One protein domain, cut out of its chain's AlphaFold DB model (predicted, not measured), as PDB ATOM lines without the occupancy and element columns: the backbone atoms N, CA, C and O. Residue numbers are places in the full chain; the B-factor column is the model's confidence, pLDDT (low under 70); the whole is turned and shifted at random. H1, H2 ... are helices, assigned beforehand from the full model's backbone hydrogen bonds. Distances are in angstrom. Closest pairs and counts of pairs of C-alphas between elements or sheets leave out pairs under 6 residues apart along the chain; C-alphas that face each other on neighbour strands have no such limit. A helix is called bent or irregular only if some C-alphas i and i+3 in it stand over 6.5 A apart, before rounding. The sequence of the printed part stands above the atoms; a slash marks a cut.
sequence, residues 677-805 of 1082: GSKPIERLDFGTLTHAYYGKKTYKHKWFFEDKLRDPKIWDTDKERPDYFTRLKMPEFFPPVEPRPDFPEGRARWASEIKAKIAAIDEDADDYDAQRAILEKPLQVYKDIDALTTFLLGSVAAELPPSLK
ATOM      1  N   GLY A 677     -23.378  44.437 -11.616       87.38
ATOM      2  CA  GLY A 677     -24.768  44.875 -11.492       87.38
ATOM      3  C   GLY A 677     -25.078  45.605 -10.177       87.38
ATOM      4  O   GLY A 677     -26.005  46.409 -10.130       87.38
ATOM      5  N   SER A 678     -24.308  45.363  -9.108       85.00
ATOM      6  CA  SER A 678     -24.494  46.001  -7.791       85.00
ATOM      7  C   SER A 678     -23.850  47.370  -7.663       85.00
ATOM      8  O   SER A 678     -23.921  47.998  -6.604       85.00
ATOM      9  N   LYS A 679     -23.128  47.814  -8.686       85.06
ATOM     10  CA  LYS A 679     -22.338  49.029  -8.600       85.06
ATOM     11  C   LYS A 679     -23.260  50.249  -8.669       85.06
ATOM     12  O   LYS A 679     -23.952  50.431  -9.664       85.06
ATOM     13  N   PRO A 680     -23.262  51.131  -7.655       79.00
ATOM     14  CA  PRO A 680     -24.033  52.364  -7.731       79.00
ATOM     15  C   PRO A 680     -23.607  53.196  -8.941       79.00
ATOM     16  O   PRO A 680     -22.433  53.177  -9.329       79.00
ATOM     17  N   ILE A 681     -24.537  53.969  -9.505       78.06
ATOM     18  CA  ILE A 681     -24.274  54.792 -10.694       78.06
ATOM     19  C   ILE A 681     -23.091  55.752 -10.479       78.06
ATOM     20  O   ILE A 681     -22.309  55.966 -11.399       78.06
ATOM     21  N   GLU A 682     -22.901  56.229  -9.244       77.69
ATOM     22  CA  GLU A 682     -21.796  57.079  -8.773       77.69
ATOM     23  C   GLU A 682     -20.414  56.451  -8.947       77.69
ATOM     24  O   GLU A 682     -19.410  57.158  -9.007       77.69
ATOM     25  N   ARG A 683     -20.349  55.118  -9.003       84.31
ATOM     26  CA  ARG A 683     -19.104  54.361  -9.153       84.31
ATOM     27  C   ARG A 683     -18.853  53.912 -10.590       84.31
ATOM     28  O   ARG A 683     -17.781  53.370 -10.860       84.31
ATOM     29  N   LEU A 684     -19.806  54.105 -11.499       84.56
ATOM     30  CA  LEU A 684     -19.612  53.845 -12.922       84.56
ATOM     31  C   LEU A 684     -18.872  55.016 -13.580       84.56
ATOM     32  O   LEU A 684     -19.233  56.178 -13.407       84.56
ATOM     33  N   ASP A 685     -17.833  54.701 -14.355       84.81
ATOM     34  CA  ASP A 685     -17.042  55.699 -15.081       84.81
ATOM     35  C   ASP A 685     -17.693  56.021 -16.434       84.81
ATOM     36  O   ASP A 685     -17.513  55.295 -17.413       84.81
ATOM     37  N   PHE A 686     -18.440  57.125 -16.483       83.62
ATOM     38  CA  PHE A 686     -19.023  57.687 -17.710       83.62
ATOM     39  C   PHE A 686     -18.035  58.584 -18.483       83.62
ATOM     40  O   PHE A 686     -18.422  59.284 -19.422       83.62
ATOM     41  N   GLY A 687     -16.762  58.636 -18.079       84.44
ATOM     42  CA  GLY A 687     -15.775  59.545 -18.642       84.44
ATOM     43  C   GLY A 687     -16.215  61.011 -18.563       84.44
ATOM     44  O   GLY A 687     -16.755  61.482 -17.556       84.44
ATOM     45  N   THR A 688     -16.005  61.743 -19.653       84.38
ATOM     46  CA  THR A 688     -16.388  63.159 -19.806       84.38
ATOM     47  C   THR A 688     -17.910  63.364 -19.860       84.38
ATOM     48  O   THR A 688     -18.396  64.454 -19.561       84.38
ATOM     49  N   LEU A 689     -18.685  62.308 -20.144       81.00
ATOM     50  CA  LEU A 689     -20.142  62.355 -20.305       81.00
ATOM     51  C   LEU A 689     -20.917  62.281 -18.980       81.00
ATOM     52  O   LEU A 689     -22.148  62.365 -18.981       81.00
ATOM     53  N   THR A 690     -20.220  62.186 -17.843       79.44
ATOM     54  CA  THR A 690     -20.813  62.111 -16.497       79.44
ATOM     55  C   THR A 690     -21.937  63.143 -16.306       79.44
ATOM     56  O   THR A 690     -23.080  62.778 -16.055       79.44
ATOM     57  N   HIS A 691     -21.706  64.437 -16.537       75.38
ATOM     58  CA  HIS A 691     -22.740  65.459 -16.299       75.38
ATOM     59  C   HIS A 691     -23.987  65.312 -17.194       75.38
ATOM     60  O   HIS A 691     -25.113  65.481 -16.715       75.38
ATOM     61  N   ALA A 692     -23.814  64.937 -18.467       71.81
ATOM     62  CA  ALA A 692     -24.925  64.699 -19.393       71.81
ATOM     63  C   ALA A 692     -25.796  63.509 -18.950       71.81
ATOM     64  O   ALA A 692     -27.023  63.502 -19.121       71.81
ATOM     65  N   TYR A 693     -25.178  62.509 -18.316       70.44
ATOM     66  CA  TYR A 693     -25.888  61.346 -17.808       70.44
ATOM     67  C   TYR A 693     -26.561  61.620 -16.451       70.44
ATOM     68  O   TYR A 693     -27.719  61.241 -16.289       70.44
ATOM     69  N   TYR A 694     -25.960  62.385 -15.539       65.38
ATOM     70  CA  TYR A 694     -26.524  62.630 -14.198       65.38
ATOM     71  C   TYR A 694     -27.682  63.652 -14.153       65.38
ATOM     72  O   TYR A 694     -28.438  63.685 -13.180       65.38
ATOM     73  N   GLY A 695     -27.859  64.477 -15.194       56.69
ATOM     74  CA  GLY A 695     -28.846  65.571 -15.215       56.69
ATOM     75  C   GLY A 695     -30.317  65.183 -15.450       56.69
ATOM     76  O   GLY A 695     -31.202  66.011 -15.235       56.69
ATOM     77  N   LYS A 696     -30.627  63.948 -15.877       54.78
ATOM     78  CA  LYS A 696     -32.018  63.501 -16.120       54.78
ATOM     79  C   LYS A 696     -32.543  62.749 -14.885       54.78
ATOM     80  O   LYS A 696     -31.838  61.914 -14.335       54.78
ATOM     81  N   LYS A 697     -33.785  63.007 -14.450       55.53
ATOM     82  CA  LYS A 697     -34.379  62.489 -13.193       55.53
ATOM     83  C   LYS A 697     -34.577  60.956 -13.110       55.53
ATOM     84  O   LYS A 697     -35.168  60.509 -12.139       55.53
ATOM     85  N   THR A 698     -34.123  60.152 -14.073       61.38
ATOM     86  CA  THR A 698     -34.421  58.708 -14.198       61.38
ATOM     87  C   THR A 698     -33.195  57.829 -13.954       61.38
ATOM     88  O   THR A 698     -32.092  58.204 -14.344       61.38
ATOM     89  N   TYR A 699     -33.392  56.636 -13.384       66.00
ATOM     90  CA  TYR A 699     -32.353  55.602 -13.266       66.00
ATOM     91  C   TYR A 699     -31.726  55.249 -14.631       66.00
ATOM     92  O   TYR A 699     -32.454  55.042 -15.598       66.00
ATOM     93  N   LYS A 700     -30.384  55.211 -14.714       73.50
ATOM     94  CA  LYS A 700     -29.614  55.065 -15.974       73.50
ATOM     95  C   LYS A 700     -28.656  53.872 -16.013       73.50
ATOM     96  O   LYS A 700     -27.890  53.749 -16.961       73.50
ATOM     97  N   HIS A 701     -28.665  53.007 -15.003       78.44
ATOM     98  CA  HIS A 701     -27.688  51.916 -14.898       78.44
ATOM     99  C   HIS A 701     -27.735  50.965 -16.105       78.44
ATOM    100  O   HIS A 701     -26.698  50.634 -16.663       78.44
ATOM    101  N   LYS A 702     -28.946  50.637 -16.587       83.56
ATOM    102  CA  LYS A 702     -29.162  49.893 -17.842       83.56
ATOM    103  C   LYS A 702     -28.401  50.525 -19.014       83.56
ATOM    104  O   LYS A 702     -27.680  49.833 -19.722       83.56
ATOM    105  N   TRP A 703     -28.520  51.845 -19.176       82.00
ATOM    106  CA  TRP A 703     -27.924  52.575 -20.297       82.00
ATOM    107  C   TRP A 703     -26.403  52.544 -20.286       82.00
ATOM    108  O   TRP A 703     -25.810  52.525 -21.355       82.00
ATOM    109  N   PHE A 704     -25.764  52.470 -19.114       85.75
ATOM    110  CA  PHE A 704     -24.315  52.294 -19.062       85.75
ATOM    111  C   PHE A 704     -23.872  51.018 -19.790       85.75
ATOM    112  O   PHE A 704     -22.946  51.069 -20.600       85.75
ATOM    113  N   PHE A 705     -24.545  49.891 -19.533       89.25
ATOM    114  CA  PHE A 705     -24.242  48.623 -20.196       89.25
ATOM    115  C   PHE A 705     -24.644  48.642 -21.668       89.25
ATOM    116  O   PHE A 705     -23.825  48.289 -22.511       89.25
ATOM    117  N   GLU A 706     -25.855  49.103 -21.994       86.81
ATOM    118  CA  GLU A 706     -26.329  49.148 -23.382       86.81
ATOM    119  C   GLU A 706     -25.437  50.011 -24.270       86.81
ATOM    120  O   GLU A 706     -25.033  49.574 -25.345       86.81
ATOM    121  N   ASP A 707     -25.094  51.219 -23.815       84.81
ATOM    122  CA  ASP A 707     -24.251  52.127 -24.582       84.81
ATOM    123  C   ASP A 707     -22.826  51.599 -24.705       84.81
ATOM    124  O   ASP A 707     -22.233  51.722 -25.769       84.81
ATOM    125  N   LYS A 708     -22.287  50.957 -23.662       87.75
ATOM    126  CA  LYS A 708     -20.948  50.359 -23.716       87.75
ATOM    127  C   LYS A 708     -20.889  49.115 -24.608       87.75
ATOM    128  O   LYS A 708     -19.872  48.884 -25.252       87.75
ATOM    129  N   LEU A 709     -21.954  48.314 -24.656       90.88
ATOM    130  CA  LEU A 709     -22.060  47.166 -25.562       90.88
ATOM    131  C   LEU A 709     -22.258  47.624 -27.013       90.88
ATOM    132  O   LEU A 709     -21.646  47.061 -27.918       90.88
ATOM    133  N   ARG A 710     -23.071  48.664 -27.232       87.00
ATOM    134  CA  ARG A 710     -23.325  49.261 -28.551       87.00
ATOM    135  C   ARG A 710     -22.104  49.997 -29.104       87.00
ATOM    136  O   ARG A 710     -21.776  49.837 -30.274       87.00
ATOM    137  N   ASP A 711     -21.463  50.812 -28.273       84.62
ATOM    138  CA  ASP A 711     -20.299  51.628 -28.607       84.62
ATOM    139  C   ASP A 711     -19.233  51.551 -27.492       84.62
ATOM    140  O   ASP A 711     -19.205  52.380 -26.577       84.62
ATOM    141  N   PRO A 712     -18.303  50.582 -27.559       88.19
ATOM    142  CA  PRO A 712     -17.280  50.373 -26.529       88.19
ATOM    143  C   PRO A 712     -16.366  51.572 -26.244       88.19
ATOM    144  O   PRO A 712     -15.735  51.619 -25.185       88.19
ATOM    145  N   LYS A 713     -16.280  52.542 -27.169       84.56
ATOM    146  CA  LYS A 713     -15.473  53.765 -27.024       84.56
ATOM    147  C   LYS A 713     -16.261  54.958 -26.489       84.56
ATOM    148  O   LYS A 713     -15.666  56.019 -26.320       84.56
ATOM    149  N   ILE A 714     -17.556  54.825 -26.208       84.12
ATOM    150  CA  ILE A 714     -18.398  55.965 -25.818       84.12
ATOM    151  C   ILE A 714     -17.836  56.731 -24.606       84.12
ATOM    152  O   ILE A 714     -17.862  57.960 -24.580       84.12
ATOM    153  N   TRP A 715     -17.218  56.038 -23.644       85.75
ATOM    154  CA  TRP A 715     -16.604  56.664 -22.461       85.75
ATOM    155  C   TRP A 715     -15.154  57.145 -22.676       85.75
ATOM    156  O   TRP A 715     -14.541  57.672 -21.744       85.75
ATOM    157  N   ASP A 716     -14.607  56.982 -23.886       83.62
ATOM    158  CA  ASP A 716     -13.375  57.632 -24.358       83.62
ATOM    159  C   ASP A 716     -13.654  58.973 -25.072       83.62
ATOM    160  O   ASP A 716     -12.708  59.676 -25.428       83.62
ATOM    161  N   THR A 717     -14.925  59.351 -25.275       80.88
ATOM    162  CA  THR A 717     -15.312  60.612 -25.937       80.88
ATOM    163  C   THR A 717     -14.649  61.816 -25.257       80.88
ATOM    164  O   THR A 717     -14.617  61.901 -24.030       80.88
ATOM    165  N   ASP A 718     -14.077  62.729 -26.042       76.44
ATOM    166  CA  ASP A 718     -13.359  63.929 -25.579       76.44
ATOM    167  C   ASP A 718     -12.159  63.671 -24.636       76.44
ATOM    168  O   ASP A 718     -11.616  64.603 -24.038       76.44
ATOM    169  N   LYS A 719     -11.690  62.418 -24.496       73.94
ATOM    170  CA  LYS A 719     -10.426  62.108 -23.811       73.94
ATOM    171  C   LYS A 719      -9.259  62.242 -24.796       73.94
ATOM    172  O   LYS A 719      -8.858  61.276 -25.446       73.94
ATOM    173  N   GLU A 720      -8.653  63.422 -24.873       64.56
ATOM    174  CA  GLU A 720      -7.392  63.616 -25.600       64.56
ATOM    175  C   GLU A 720      -6.212  63.050 -24.788       64.56
ATOM    176  O   GLU A 720      -5.604  63.736 -23.967       64.56
ATOM    177  N   ARG A 721      -5.895  61.760 -24.975       65.25
ATOM    178  CA  ARG A 721      -4.657  61.151 -24.457       65.25
ATOM    179  C   ARG A 721      -3.683  60.852 -25.602       65.25
ATOM    180  O   ARG A 721      -4.110  60.236 -26.581       65.25
ATOM    181  N   PRO A 722      -2.395  61.234 -25.482       60.81
ATOM    182  CA  PRO A 722      -1.402  61.040 -26.543       60.81
ATOM    183  C   PRO A 722      -0.978  59.574 -26.728       60.81
ATOM    184  O   PRO A 722      -0.445  59.230 -27.776       60.81
ATOM    185  N   ASP A 723      -1.217  58.708 -25.737       73.81
ATOM    186  CA  ASP A 723      -0.795  57.304 -25.749       73.81
ATOM    187  C   ASP A 723      -1.979  56.345 -25.978       73.81
ATOM    188  O   ASP A 723      -2.939  56.323 -25.196       73.81
ATOM    189  N   TYR A 724      -1.884  55.521 -27.027       78.94
ATOM    190  CA  TYR A 724      -2.834  54.452 -27.360       78.94
ATOM    191  C   TYR A 724      -3.093  53.516 -26.169       78.94
ATOM    192  O   TYR A 724      -4.248  53.187 -25.887       78.94
ATOM    193  N   PHE A 725      -2.053  53.174 -25.401       84.12
ATOM    194  CA  PHE A 725      -2.128  52.221 -24.286       84.12
ATOM    195  C   PHE A 725      -2.918  52.731 -23.067       84.12
ATOM    196  O   PHE A 725      -3.040  52.030 -22.060       84.12
ATOM    197  N   THR A 726      -3.478  53.941 -23.133       79.31
ATOM    198  CA  THR A 726      -4.273  54.541 -22.053       79.31
ATOM    199  C   THR A 726      -5.779  54.576 -22.320       79.31
ATOM    200  O   THR A 726      -6.530  55.033 -21.453       79.31
ATOM    201  N   ARG A 727      -6.225  54.113 -23.496       79.94
ATOM    202  CA  ARG A 727      -7.641  54.073 -23.904       79.94
ATOM    203  C   ARG A 727      -8.348  52.802 -23.429       79.94
ATOM    204  O   ARG A 727      -7.718  51.859 -22.945       79.94
ATOM    205  N   LEU A 728      -9.679  52.765 -23.557       85.25
ATOM    206  CA  LEU A 728     -10.444  51.560 -23.248       85.25
ATOM    207  C   LEU A 728     -10.074  50.414 -24.196       85.25
ATOM    208  O   LEU A 728     -10.020  50.561 -25.414       85.25
ATOM    209  N   LYS A 729      -9.890  49.232 -23.619       87.81
ATOM    210  CA  LYS A 729      -9.430  48.031 -24.332       87.81
ATOM    211  C   LYS A 729     -10.553  47.247 -25.011       87.81
ATOM    212  O   LYS A 729     -10.280  46.337 -25.783       87.81
ATOM    213  N   MET A 730     -11.809  47.553 -24.676       89.19
ATOM    214  CA  MET A 730     -12.959  46.762 -25.103       89.19
ATOM    215  C   MET A 730     -13.127  46.840 -26.633       89.19
ATOM    216  O   MET A 730     -13.211  47.949 -27.171       89.19
ATOM    217  N   PRO A 731     -13.144  45.692 -27.335       90.06
ATOM    218  CA  PRO A 731     -13.305  45.647 -28.781       90.06
ATOM    219  C   PRO A 731     -14.785  45.730 -29.185       90.06
ATOM    220  O   PRO A 731     -15.689  45.613 -28.357       90.06
ATOM    221  N   GLU A 732     -15.042  45.913 -30.477       88.62
ATOM    222  CA  GLU A 732     -16.394  45.999 -31.033       88.62
ATOM    223  C   GLU A 732     -16.978  44.597 -31.271       88.62
ATOM    224  O   GLU A 732     -16.690  43.949 -32.282       88.62
ATOM    225  N   PHE A 733     -17.825  44.129 -30.351       85.25
ATOM    226  CA  PHE A 733     -18.510  42.832 -30.460       85.25
ATOM    227  C   PHE A 733     -19.733  42.875 -31.380       85.25
ATOM    228  O   PHE A 733     -19.997  41.919 -32.112       85.25
ATOM    229  N   PHE A 734     -20.460  43.991 -31.379       83.56
ATOM    230  CA  PHE A 734     -21.638  44.204 -32.214       83.56
ATOM    231  C   PHE A 734     -21.291  45.071 -33.427       83.56
ATOM    232  O   PHE A 734     -20.334  45.851 -33.362       83.56
ATOM    233  N   PRO A 735     -21.978  44.897 -34.569       75.69
ATOM    234  CA  PRO A 735     -21.875  45.856 -35.659       75.69
ATOM    235  C   PRO A 735     -22.431  47.217 -35.199       75.69
ATOM    236  O   PRO A 735     -23.298  47.247 -34.318       75.69
ATOM    237  N   PRO A 736     -21.967  48.335 -35.783       71.00
ATOM    238  CA  PRO A 736     -22.481  49.654 -35.441       71.00
ATOM    239  C   PRO A 736     -23.988  49.712 -35.694       71.00
ATOM    240  O   PRO A 736     -24.451  49.365 -36.779       71.00
ATOM    241  N   VAL A 737     -24.744  50.163 -34.697       74.25
ATOM    242  CA  VAL A 737     -26.179  50.430 -34.824       74.25
ATOM    243  C   VAL A 737     -26.481  51.831 -34.299       74.25
ATOM    244  O   VAL A 737     -25.898  52.275 -33.303       74.25
ATOM    245  N   GLU A 738     -27.378  52.542 -34.984       70.19
ATOM    246  CA  GLU A 738     -27.809  53.880 -34.567       70.19
ATOM    247  C   GLU A 738     -28.456  53.839 -33.183       70.19
ATOM    248  O   GLU A 738     -29.160  52.867 -32.895       70.19
ATOM    249  N   PRO A 739     -28.276  54.870 -32.334       65.19
ATOM    250  CA  PRO A 739     -28.907  54.928 -31.022       65.19
ATOM    251  C   PRO A 739     -30.427  54.780 -31.132       65.19
ATOM    252  O   PRO A 739     -31.098  55.554 -31.814       65.19
ATOM    253  N   ARG A 740     -30.989  53.798 -30.424       64.69
ATOM    254  CA  ARG A 740     -32.441  53.690 -30.251       64.69
ATOM    255  C   ARG A 740     -32.980  54.924 -29.516       64.69
ATOM    256  O   ARG A 740     -32.308  55.444 -28.629       64.69
ATOM    257  N   PRO A 741     -34.236  55.323 -29.769       59.94
ATOM    258  CA  PRO A 741     -34.913  56.309 -28.936       59.94
ATOM    259  C   PRO A 741     -34.969  55.885 -27.452       59.94
ATOM    260  O   PRO A 741     -35.336  54.750 -27.129       59.94
ATOM    261  N   ASP A 742     -34.681  56.825 -26.541       52.81
ATOM    262  CA  ASP A 742     -34.621  56.600 -25.080       52.81
ATOM    263  C   ASP A 742     -35.952  56.086 -24.474       52.81
ATOM    264  O   ASP A 742     -35.966  55.414 -23.434       52.81
ATOM    265  N   PHE A 743     -37.094  56.368 -25.116       56.50
ATOM    266  CA  PHE A 743     -38.433  56.137 -24.560       56.50
ATOM    267  C   PHE A 743     -39.118  54.868 -25.111       56.50
ATOM    268  O   PHE A 743     -38.998  54.578 -26.302       56.50
ATOM    269  N   PRO A 744     -39.881  54.119 -24.281       50.47
ATOM    270  CA  PRO A 744     -40.569  52.886 -24.690       50.47
ATOM    271  C   PRO A 744     -41.448  53.027 -25.940       50.47
ATOM    272  O   PRO A 744     -41.428  52.154 -26.801       50.47
ATOM    273  N   GLU A 745     -42.174  54.139 -26.064       49.69
ATOM    274  CA  GLU A 745     -43.037  54.444 -27.214       49.69
ATOM    275  C   GLU A 745     -42.222  54.642 -28.498       49.69
ATOM    276  O   GLU A 745     -42.580  54.118 -29.550       49.69
ATOM    277  N   GLY A 746     -41.070  55.316 -28.401       59.66
ATOM    278  CA  GLY A 746     -40.133  55.476 -29.514       59.66
ATOM    279  C   GLY A 746     -39.498  54.152 -29.941       59.66
ATOM    280  O   GLY A 746     -39.325  53.918 -31.133       59.66
ATOM    281  N   ARG A 747     -39.217  53.245 -28.993       64.31
ATOM    282  CA  ARG A 747     -38.716  51.893 -29.297       64.31
ATOM    283  C   ARG A 747     -39.762  51.019 -29.981       64.31
ATOM    284  O   ARG A 747     -39.437  50.351 -30.959       64.31
ATOM    285  N   ALA A 748     -40.998  51.026 -29.481       61.22
ATOM    286  CA  ALA A 748     -42.102  50.277 -30.078       61.22
ATOM    287  C   ALA A 748     -42.401  50.777 -31.496       61.22
ATOM    288  O   ALA A 748     -42.545  49.975 -32.416       61.22
ATOM    289  N   ARG A 749     -42.404  52.102 -31.684       68.81
ATOM    290  CA  ARG A 749     -42.555  52.733 -32.995       68.81
ATOM    291  C   ARG A 749     -41.419  52.357 -33.945       68.81
ATOM    292  O   ARG A 749     -41.705  51.882 -35.033       68.81
ATOM    293  N   TRP A 750     -40.162  52.486 -33.525       71.44
ATOM    294  CA  TRP A 750     -38.997  52.117 -34.339       71.44
ATOM    295  C   TRP A 750     -39.023  50.639 -34.764       71.44
ATOM    296  O   TRP A 750     -38.842  50.322 -35.937       71.44
ATOM    297  N   ALA A 751     -39.329  49.725 -33.837       69.94
ATOM    298  CA  ALA A 751     -39.453  48.303 -34.158       69.94
ATOM    299  C   ALA A 751     -40.638  48.022 -35.100       69.94
ATOM    300  O   ALA A 751     -40.522  47.196 -36.001       69.94
ATOM    301  N   SER A 752     -41.766  48.716 -34.915       77.62
ATOM    302  CA  SER A 752     -42.923  48.628 -35.810       77.62
ATOM    303  C   SER A 752     -42.617  49.173 -37.203       77.62
ATOM    304  O   SER A 752     -43.081  48.599 -38.179       77.62
ATOM    305  N   GLU A 753     -41.840  50.251 -37.313       81.88
ATOM    306  CA  GLU A 753     -41.408  50.828 -38.588       81.88
ATOM    307  C   GLU A 753     -40.493  49.858 -39.345       81.88
ATOM    308  O   GLU A 753     -40.676  49.667 -40.543       81.88
ATOM    309  N   ILE A 754     -39.558  49.187 -38.661       79.25
ATOM    310  CA  ILE A 754     -38.725  48.145 -39.282       79.25
ATOM    311  C   ILE A 754     -39.576  46.951 -39.722       79.25
ATOM    312  O   ILE A 754     -39.447  46.508 -40.858       79.25
ATOM    313  N   LYS A 755     -40.482  46.460 -38.868       83.12
ATOM    314  CA  LYS A 755     -41.393  45.360 -39.228       83.12
ATOM    315  C   LYS A 755     -42.288  45.713 -40.415       83.12
ATOM    316  O   LYS A 755     -42.493  44.874 -41.279       83.12
ATOM    317  N   ALA A 756     -42.786  46.947 -40.475       85.19
ATOM    318  CA  ALA A 756     -43.570  47.429 -41.606       85.19
ATOM    319  C   ALA A 756     -42.735  47.505 -42.891       85.19
ATOM    320  O   ALA A 756     -43.248  47.177 -43.952       85.19
ATOM    321  N   LYS A 757     -41.453  47.891 -42.803       85.31
ATOM    322  CA  LYS A 757     -40.532  47.849 -43.948       85.31
ATOM    323  C   LYS A 757     -40.259  46.421 -44.416       85.31
ATOM    324  O   LYS A 757     -40.255  46.209 -45.616       85.31
ATOM    325  N   ILE A 758     -40.084  45.466 -43.497       83.00
ATOM    326  CA  ILE A 758     -39.920  44.038 -43.831       83.00
ATOM    327  C   ILE A 758     -41.172  43.509 -44.539       83.00
ATOM    328  O   ILE A 758     -41.065  42.908 -45.595       83.00
ATOM    329  N   ALA A 759     -42.358  43.797 -43.998       84.88
ATOM    330  CA  ALA A 759     -43.632  43.388 -44.595       84.88
ATOM    331  C   ALA A 759     -43.955  44.092 -45.929       84.88
ATOM    332  O   ALA A 759     -44.938  43.744 -46.573       84.88
ATOM    333  N   ALA A 760     -43.184  45.115 -46.307       86.50
ATOM    334  CA  ALA A 760     -43.323  45.837 -47.567       86.50
ATOM    335  C   ALA A 760     -42.293  45.401 -48.625       86.50
ATOM    336  O   ALA A 760     -42.298  45.973 -49.716       86.50
ATOM    337  N   ILE A 761     -41.409  44.446 -48.308       83.56
ATOM    338  CA  ILE A 761     -40.525  43.822 -49.298       83.56
ATOM    339  C   ILE A 761     -41.384  42.902 -50.173       83.56
ATOM    340  O   ILE A 761     -42.264  42.209 -49.667       83.56
ATOM    341  N   ASP A 762     -41.139  42.925 -51.479       82.62
ATOM    342  CA  ASP A 762     -41.768  42.022 -52.441       82.62
ATOM    343  C   ASP A 762     -41.262  40.584 -52.227       82.62
ATOM    344  O   ASP A 762     -40.068  40.334 -52.383       82.62
ATOM    345  N   GLU A 763     -42.149  39.663 -51.837       80.94
ATOM    346  CA  GLU A 763     -41.818  38.254 -51.552       80.94
ATOM    347  C   GLU A 763     -41.318  37.498 -52.794       80.94
ATOM    348  O   GLU A 763     -40.610  36.504 -52.648       80.94
ATOM    349  N   ASP A 764     -41.632  37.992 -53.998       81.75
ATOM    350  CA  ASP A 764     -41.211  37.399 -55.272       81.75
ATOM    351  C   ASP A 764     -39.885  37.991 -55.803       81.75
ATOM    352  O   ASP A 764     -39.443  37.640 -56.899       81.75
ATOM    353  N   ALA A 765     -39.244  38.911 -55.069       77.31
ATOM    354  CA  ALA A 765     -37.971  39.497 -55.486       77.31
ATOM    355  C   ALA A 765     -36.805  38.505 -55.332       77.31
ATOM    356  O   ALA A 765     -36.635  37.897 -54.275       77.31
ATOM    357  N   ASP A 766     -35.932  38.433 -56.344       69.62
ATOM    358  CA  ASP A 766     -34.730  37.579 -56.341       69.62
ATOM    359  C   ASP A 766     -33.783  37.863 -55.151       69.62
ATOM    360  O   ASP A 766     -32.964  37.022 -54.785       69.62
ATOM    361  N   ASP A 767     -33.883  39.042 -54.530       68.88
ATOM    362  CA  ASP A 767     -33.099  39.471 -53.368       68.88
ATOM    363  C   ASP A 767     -33.933  39.647 -52.079       68.88
ATOM    364  O   ASP A 767     -33.457  40.266 -51.120       68.88
ATOM    365  N   TYR A 768     -35.151  39.089 -52.021       75.38
ATOM    366  CA  TYR A 768     -36.065  39.191 -50.872       75.38
ATOM    367  C   TYR A 768     -35.381  38.849 -49.541       75.38
ATOM    368  O   TYR A 768     -35.390  39.655 -48.602       75.38
ATOM    369  N   ASP A 769     -34.725  37.687 -49.466       68.19
ATOM    370  CA  ASP A 769     -34.065  37.220 -48.243       68.19
ATOM    371  C   ASP A 769     -32.916  38.143 -47.815       68.19
ATOM    372  O   ASP A 769     -32.745  38.429 -46.624       68.19
ATOM    373  N   ALA A 770     -32.172  38.694 -48.778       69.25
ATOM    374  CA  ALA A 770     -31.091  39.635 -48.515       69.25
ATOM    375  C   ALA A 770     -31.625  40.979 -47.990       69.25
ATOM    376  O   ALA A 770     -31.135  41.496 -46.977       69.25
ATOM    377  N   GLN A 771     -32.666  41.535 -48.621       73.31
ATOM    378  CA  GLN A 771     -33.317  42.770 -48.168       73.31
ATOM    379  C   GLN A 771     -33.922  42.606 -46.767       73.31
ATOM    380  O   GLN A 771     -33.764  43.477 -45.899       73.31
ATOM    381  N   ARG A 772     -34.564  41.463 -46.514       78.38
ATOM    382  CA  ARG A 772     -35.148  41.121 -45.219       78.38
ATOM    383  C   ARG A 772     -34.079  41.011 -44.135       78.38
ATOM    384  O   ARG A 772     -34.209  41.647 -43.084       78.38
ATOM    385  N   ALA A 773     -32.989  40.291 -44.399       74.25
ATOM    386  CA  ALA A 773     -31.887  40.127 -43.456       74.25
ATOM    387  C   ALA A 773     -31.241  41.470 -43.059       74.25
ATOM    388  O   ALA A 773     -30.900  41.678 -41.888       74.25
ATOM    389  N   ILE A 774     -31.116  42.420 -43.996       78.00
ATOM    390  CA  ILE A 774     -30.587  43.768 -43.724       78.00
ATOM    391  C   ILE A 774     -31.452  44.512 -42.697       78.00
ATOM    392  O   ILE A 774     -30.913  45.138 -41.778       78.00
ATOM    393  N   LEU A 775     -32.779  44.435 -42.824       77.75
ATOM    394  CA  LEU A 775     -33.716  45.104 -41.919       77.75
ATOM    395  C   LEU A 775     -33.865  44.389 -40.568       77.75
ATOM    396  O   LEU A 775     -34.060  45.050 -39.547       77.75
ATOM    397  N   GLU A 776     -33.739  43.062 -40.528       81.12
ATOM    398  CA  GLU A 776     -33.813  42.277 -39.288       81.12
ATOM    399  C   GLU A 776     -32.550  42.414 -38.420       81.12
ATOM    400  O   GLU A 776     -32.622  42.389 -37.186       81.12
ATOM    401  N   LYS A 777     -31.382  42.628 -39.035       78.44
ATOM    402  CA  LYS A 777     -30.084  42.659 -38.343       78.44
ATOM    403  C   LYS A 777     -30.004  43.669 -37.183       78.44
ATOM    404  O   LYS A 777     -29.556  43.269 -36.104       78.44
ATOM    405  N   PRO A 778     -30.454  44.936 -37.305       79.50
ATOM    406  CA  PRO A 778     -30.507  45.857 -36.170       79.50
ATOM    407  C   PRO A 778     -31.391  45.355 -35.023       79.50
ATOM    408  O   PRO A 778     -31.020  45.526 -33.863       79.50
ATOM    409  N   LEU A 779     -32.535  44.721 -35.316       80.00
ATOM    410  CA  LEU A 779     -33.430  44.176 -34.288       80.00
ATOM    411  C   LEU A 779     -32.736  43.069 -33.490       80.00
ATOM    412  O   LEU A 779     -32.806  43.076 -32.260       80.00
ATOM    413  N   GLN A 780     -32.025  42.171 -34.176       83.75
ATOM    414  CA  GLN A 780     -31.309  41.074 -33.530       83.75
ATOM    415  C   GLN A 780     -30.143  41.571 -32.665       83.75
ATOM    416  O   GLN A 780     -30.021  41.163 -31.515       83.75
ATOM    417  N   VAL A 781     -29.323  42.503 -33.166       84.25
ATOM    418  CA  VAL A 781     -28.212  43.099 -32.392       84.25
ATOM    419  C   VAL A 781     -28.713  43.693 -31.084       84.25
ATOM    420  O   VAL A 781     -28.107  43.543 -30.028       84.25
ATOM    421  N   TYR A 782     -29.854  44.359 -31.152       84.00
ATOM    422  CA  TYR A 782     -30.454  44.972 -29.993       84.00
ATOM    423  C   TYR A 782     -31.073  43.975 -29.016       84.00
ATOM    424  O   TYR A 782     -30.980  44.199 -27.810       84.00
ATOM    425  N   LYS A 783     -31.663  42.885 -29.516       87.19
ATOM    426  CA  LYS A 783     -32.090  41.756 -28.685       87.19
ATOM    427  C   LYS A 783     -30.896  41.162 -27.931       87.19
ATOM    428  O   LYS A 783     -30.994  40.962 -26.724       87.19
ATOM    429  N   ASP A 784     -29.763  40.971 -28.607       89.50
ATOM    430  CA  ASP A 784     -28.535  40.466 -27.986       89.50
ATOM    431  C   ASP A 784     -27.994  41.425 -26.905       89.50
ATOM    432  O   ASP A 784     -27.598  40.989 -25.821       89.50
ATOM    433  N   ILE A 785     -27.988  42.738 -27.177       89.75
ATOM    434  CA  ILE A 785     -27.570  43.767 -26.208       89.75
ATOM    435  C   ILE A 785     -28.506  43.783 -24.994       89.75
ATOM    436  O   ILE A 785     -28.021  43.839 -23.862       89.75
ATOM    437  N   ASP A 786     -29.823  43.727 -25.207       88.81
ATOM    438  CA  ASP A 786     -30.810  43.686 -24.124       88.81
ATOM    439  C   ASP A 786     -30.614  42.417 -23.267       88.81
ATOM    440  O   ASP A 786     -30.585  42.528 -22.043       88.81
ATOM    441  N   ALA A 787     -30.382  41.247 -23.877       93.75
ATOM    442  CA  ALA A 787     -30.142  39.985 -23.170       93.75
ATOM    443  C   ALA A 787     -28.852  39.999 -22.328       93.75
ATOM    444  O   ALA A 787     -28.882  39.679 -21.137       93.75
ATOM    445  N   LEU A 788     -27.727  40.447 -22.902       94.12
ATOM    446  CA  LEU A 788     -26.480  40.645 -22.151       94.12
ATOM    447  C   LEU A 788     -26.652  41.662 -21.023       94.12
ATOM    448  O   LEU A 788     -26.141  41.462 -19.925       94.12
ATOM    449  N   THR A 789     -27.384  42.745 -21.275       92.81
ATOM    450  CA  THR A 789     -27.661  43.758 -20.255       92.81
ATOM    451  C   THR A 789     -28.508  43.181 -19.125       92.81
ATOM    452  O   THR A 789     -28.212  43.460 -17.969       92.81
ATOM    453  N   THR A 790     -29.515  42.349 -19.413       93.38
ATOM    454  CA  THR A 790     -30.295  41.638 -18.383       93.38
ATOM    455  C   THR A 790     -29.389  40.779 -17.510       93.38
ATOM    456  O   THR A 790     -29.461  40.871 -16.287       93.38
ATOM    457  N   PHE A 791     -28.495  40.000 -18.124       93.94
ATOM    458  CA  PHE A 791     -27.543  39.166 -17.396       93.94
ATOM    459  C   PHE A 791     -26.609  39.996 -16.498       93.94
ATOM    460  O   PHE A 791     -26.486  39.712 -15.307       93.94
ATOM    461  N   LEU A 792     -26.025  41.079 -17.024       92.62
ATOM    462  CA  LEU A 792     -25.137  41.971 -16.265       92.62
ATOM    463  C   LEU A 792     -25.867  42.734 -15.149       92.62
ATOM    464  O   LEU A 792     -25.309  42.927 -14.073       92.62
ATOM    465  N   LEU A 793     -27.119  43.143 -15.372       90.19
ATOM    466  CA  LEU A 793     -27.955  43.758 -14.337       90.19
ATOM    467  C   LEU A 793     -28.305  42.775 -13.215       90.19
ATOM    468  O   LEU A 793     -28.480  43.219 -12.084       90.19
ATOM    469  N   GLY A 794     -28.408  41.480 -13.524       90.25
ATOM    470  CA  GLY A 794     -28.623  40.410 -12.548       90.25
ATOM    471  C   GLY A 794     -27.347  39.942 -11.844       90.25
ATOM    472  O   GLY A 794     -27.428  39.268 -10.822       90.25
ATOM    473  N   SER A 795     -26.170  40.321 -12.351       90.94
ATOM    474  CA  SER A 795     -24.860  39.991 -11.772       90.94
ATOM    475  C   SER A 795     -24.604  40.853 -10.532       90.94
ATOM    476  O   SER A 795     -23.841  41.823 -10.570       90.94
ATOM    477  N   VAL A 796     -25.330  40.568  -9.451       86.62
ATOM    478  CA  VAL A 796     -25.357  41.362  -8.219       86.62
ATOM    479  C   VAL A 796     -24.883  40.553  -7.014       86.62
ATOM    480  O   VAL A 796     -25.094  39.350  -6.913       86.62
ATOM    481  N   ALA A 797     -24.288  41.231  -6.036       79.12
ATOM    482  CA  ALA A 797     -24.176  40.740  -4.673       79.12
ATOM    483  C   ALA A 797     -25.566  40.754  -4.023       79.12
ATOM    484  O   ALA A 797     -25.914  41.697  -3.316       79.12
ATOM    485  N   ALA A 798     -26.373  39.735  -4.310       70.75
ATOM    486  CA  ALA A 798     -27.683  39.596  -3.701       70.75
ATOM    487  C   ALA A 798     -27.528  39.421  -2.182       70.75
ATOM    488  O   ALA A 798     -26.895  38.468  -1.722       70.75
ATOM    489  N   GLU A 799     -28.137  40.317  -1.403       70.69
ATOM    490  CA  GLU A 799     -28.318  40.169   0.051       70.69
ATOM    491  C   GLU A 799     -29.509  39.243   0.355       70.69
ATOM    492  O   GLU A 799     -30.256  39.443   1.310       70.69
ATOM    493  N   LEU A 800     -29.722  38.237  -0.502       74.12
ATOM    494  CA  LEU A 800     -30.759  37.242  -0.305       74.12
ATOM    495  C   LEU A 800     -30.244  36.140   0.630       74.12
ATOM    496  O   LEU A 800     -29.079  35.734   0.536       74.12
ATOM    497  N   PRO A 801     -31.108  35.617   1.506       72.38
ATOM    498  CA  PRO A 801     -30.746  34.546   2.417       72.38
ATOM    499  C   PRO A 801     -30.390  33.269   1.656       72.38
ATOM    500  O   PRO A 801     -30.963  33.008   0.591       72.38
ATOM    501  N   PRO A 802     -29.539  32.408   2.238       76.50
ATOM    502  CA  PRO A 802     -29.196  31.119   1.643       76.50
ATOM    503  C   PRO A 802     -30.414  30.252   1.296       76.50
ATOM    504  O   PRO A 802     -30.379  29.541   0.302       76.50
ATOM    505  N   SER A 803     -31.518  30.354   2.047       76.00
ATOM    506  CA  SER A 803     -32.743  29.579   1.801       76.00
ATOM    507  C   SER A 803     -33.450  29.899   0.480       76.00
ATOM    508  O   SER A 803     -34.236  29.079   0.016       76.00
ATOM    509  N   LEU A 804     -33.216  31.081  -0.104       79.06
ATOM    510  CA  LEU A 804     -33.752  31.445  -1.421       79.06
ATOM    511  C   LEU A 804     -32.793  31.098  -2.561       79.06
ATOM    512  O   LEU A 804     -33.213  31.078  -3.716       79.06
ATOM    513  N   LYS A 805     -31.517  30.829  -2.260       84.00
ATOM    514  CA  LYS A 805     -30.549  30.433  -3.280       84.00
ATOM    515  C   LYS A 805     -30.856  29.025  -3.753       84.00
ATOM    516  O   LYS A 805     -31.083  28.110  -2.962       84.00
TER     517      LYS A 805
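Overview. This is residues 677 to 805 of the 1082 residues of an uncharacterized protein of Planctomycetes bacterium (UniProt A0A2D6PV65). A long bent helix, H4, runs along the domain; at one end H3 folds back beside its arm H4a as a partly open helical hairpin, and further along H2 packs on the other arm, H4b, at a slant. H1 lies away from the other helices, and three stretches stick out from this loose body: the loop of residues 720 to 725, residues 743 to 748, of which 744 to 748 belong to H3, and the tail of residues 799 to 805. The printed part has 129 residues with four named helices, in the order H1, H2, H3, H4, and no named strand; its class is all helix, though the helices hold 60 residues, under half. The whole is loose, with a radius of gyration of the C-alphas of 18.7 A, and flat, spanning 54 by 52 by 28 A.

Arrangement. H1, residues 687 to 694, touches no helix and is apart from H2, residues 701 to 710. H4, residues 768 to 794, was assigned as one helix by its hydrogen bonds but is bent, with C-alphas 775 and 778 6.6 A apart; its arms H4a, residues 768 to 775, and H4b, residues 778 to 794, stand at a steep tilt of 43 degrees. H2 touches H4b, closest at the C-alphas of Phe 705 and Thr 789, 5.9 A apart, at a steep tilt of 43 degrees, opposite ways. H3, residues 744 to 758, touches H4a with residues 754 to 758 alone; the closest C-alphas, of Ile 758 and Arg 772, are 5.8 A apart. H3 and H4a form a helical hairpin, at a shallow tilt of 18 degrees, opposite ways. H3 and H4b are close but not clearly touching, with the C-alphas of Ala 751 and Leu 779 closest at 7.3 A. Every O i to N i+4 pair is within hydrogen-bond range in H3, H4a and H4b; in H1 it is 2 of 4 and in H2 5 of 6.

Along the chain. H1 begins at C-alpha 687, (-15.775, 59.545, -18.642), and is irregular, with C-alphas 688 and 691 7.6 A apart. From first to last C-alpha, H1 measures 12.0 A, H2 14.6 A, H3 21.1 A, H4a 11.0 A and H4b 24.3 A. H3 begins at C-alpha 744, (-40.569, 52.886, -24.690), and H4b ends at C-alpha 794, (-28.623, 40.410, -12.548).

Size, cuts and confidence. The C-alphas farthest apart, of Asp 766 and Pro 801, are 59.0 A apart. The printed part has no cut. The link from H2 to H3, residues 711 to 743, is long. Mean pLDDT of the printed part is 78.3; 25 residues are under 70, among them 694 to 699 and 739 to 749.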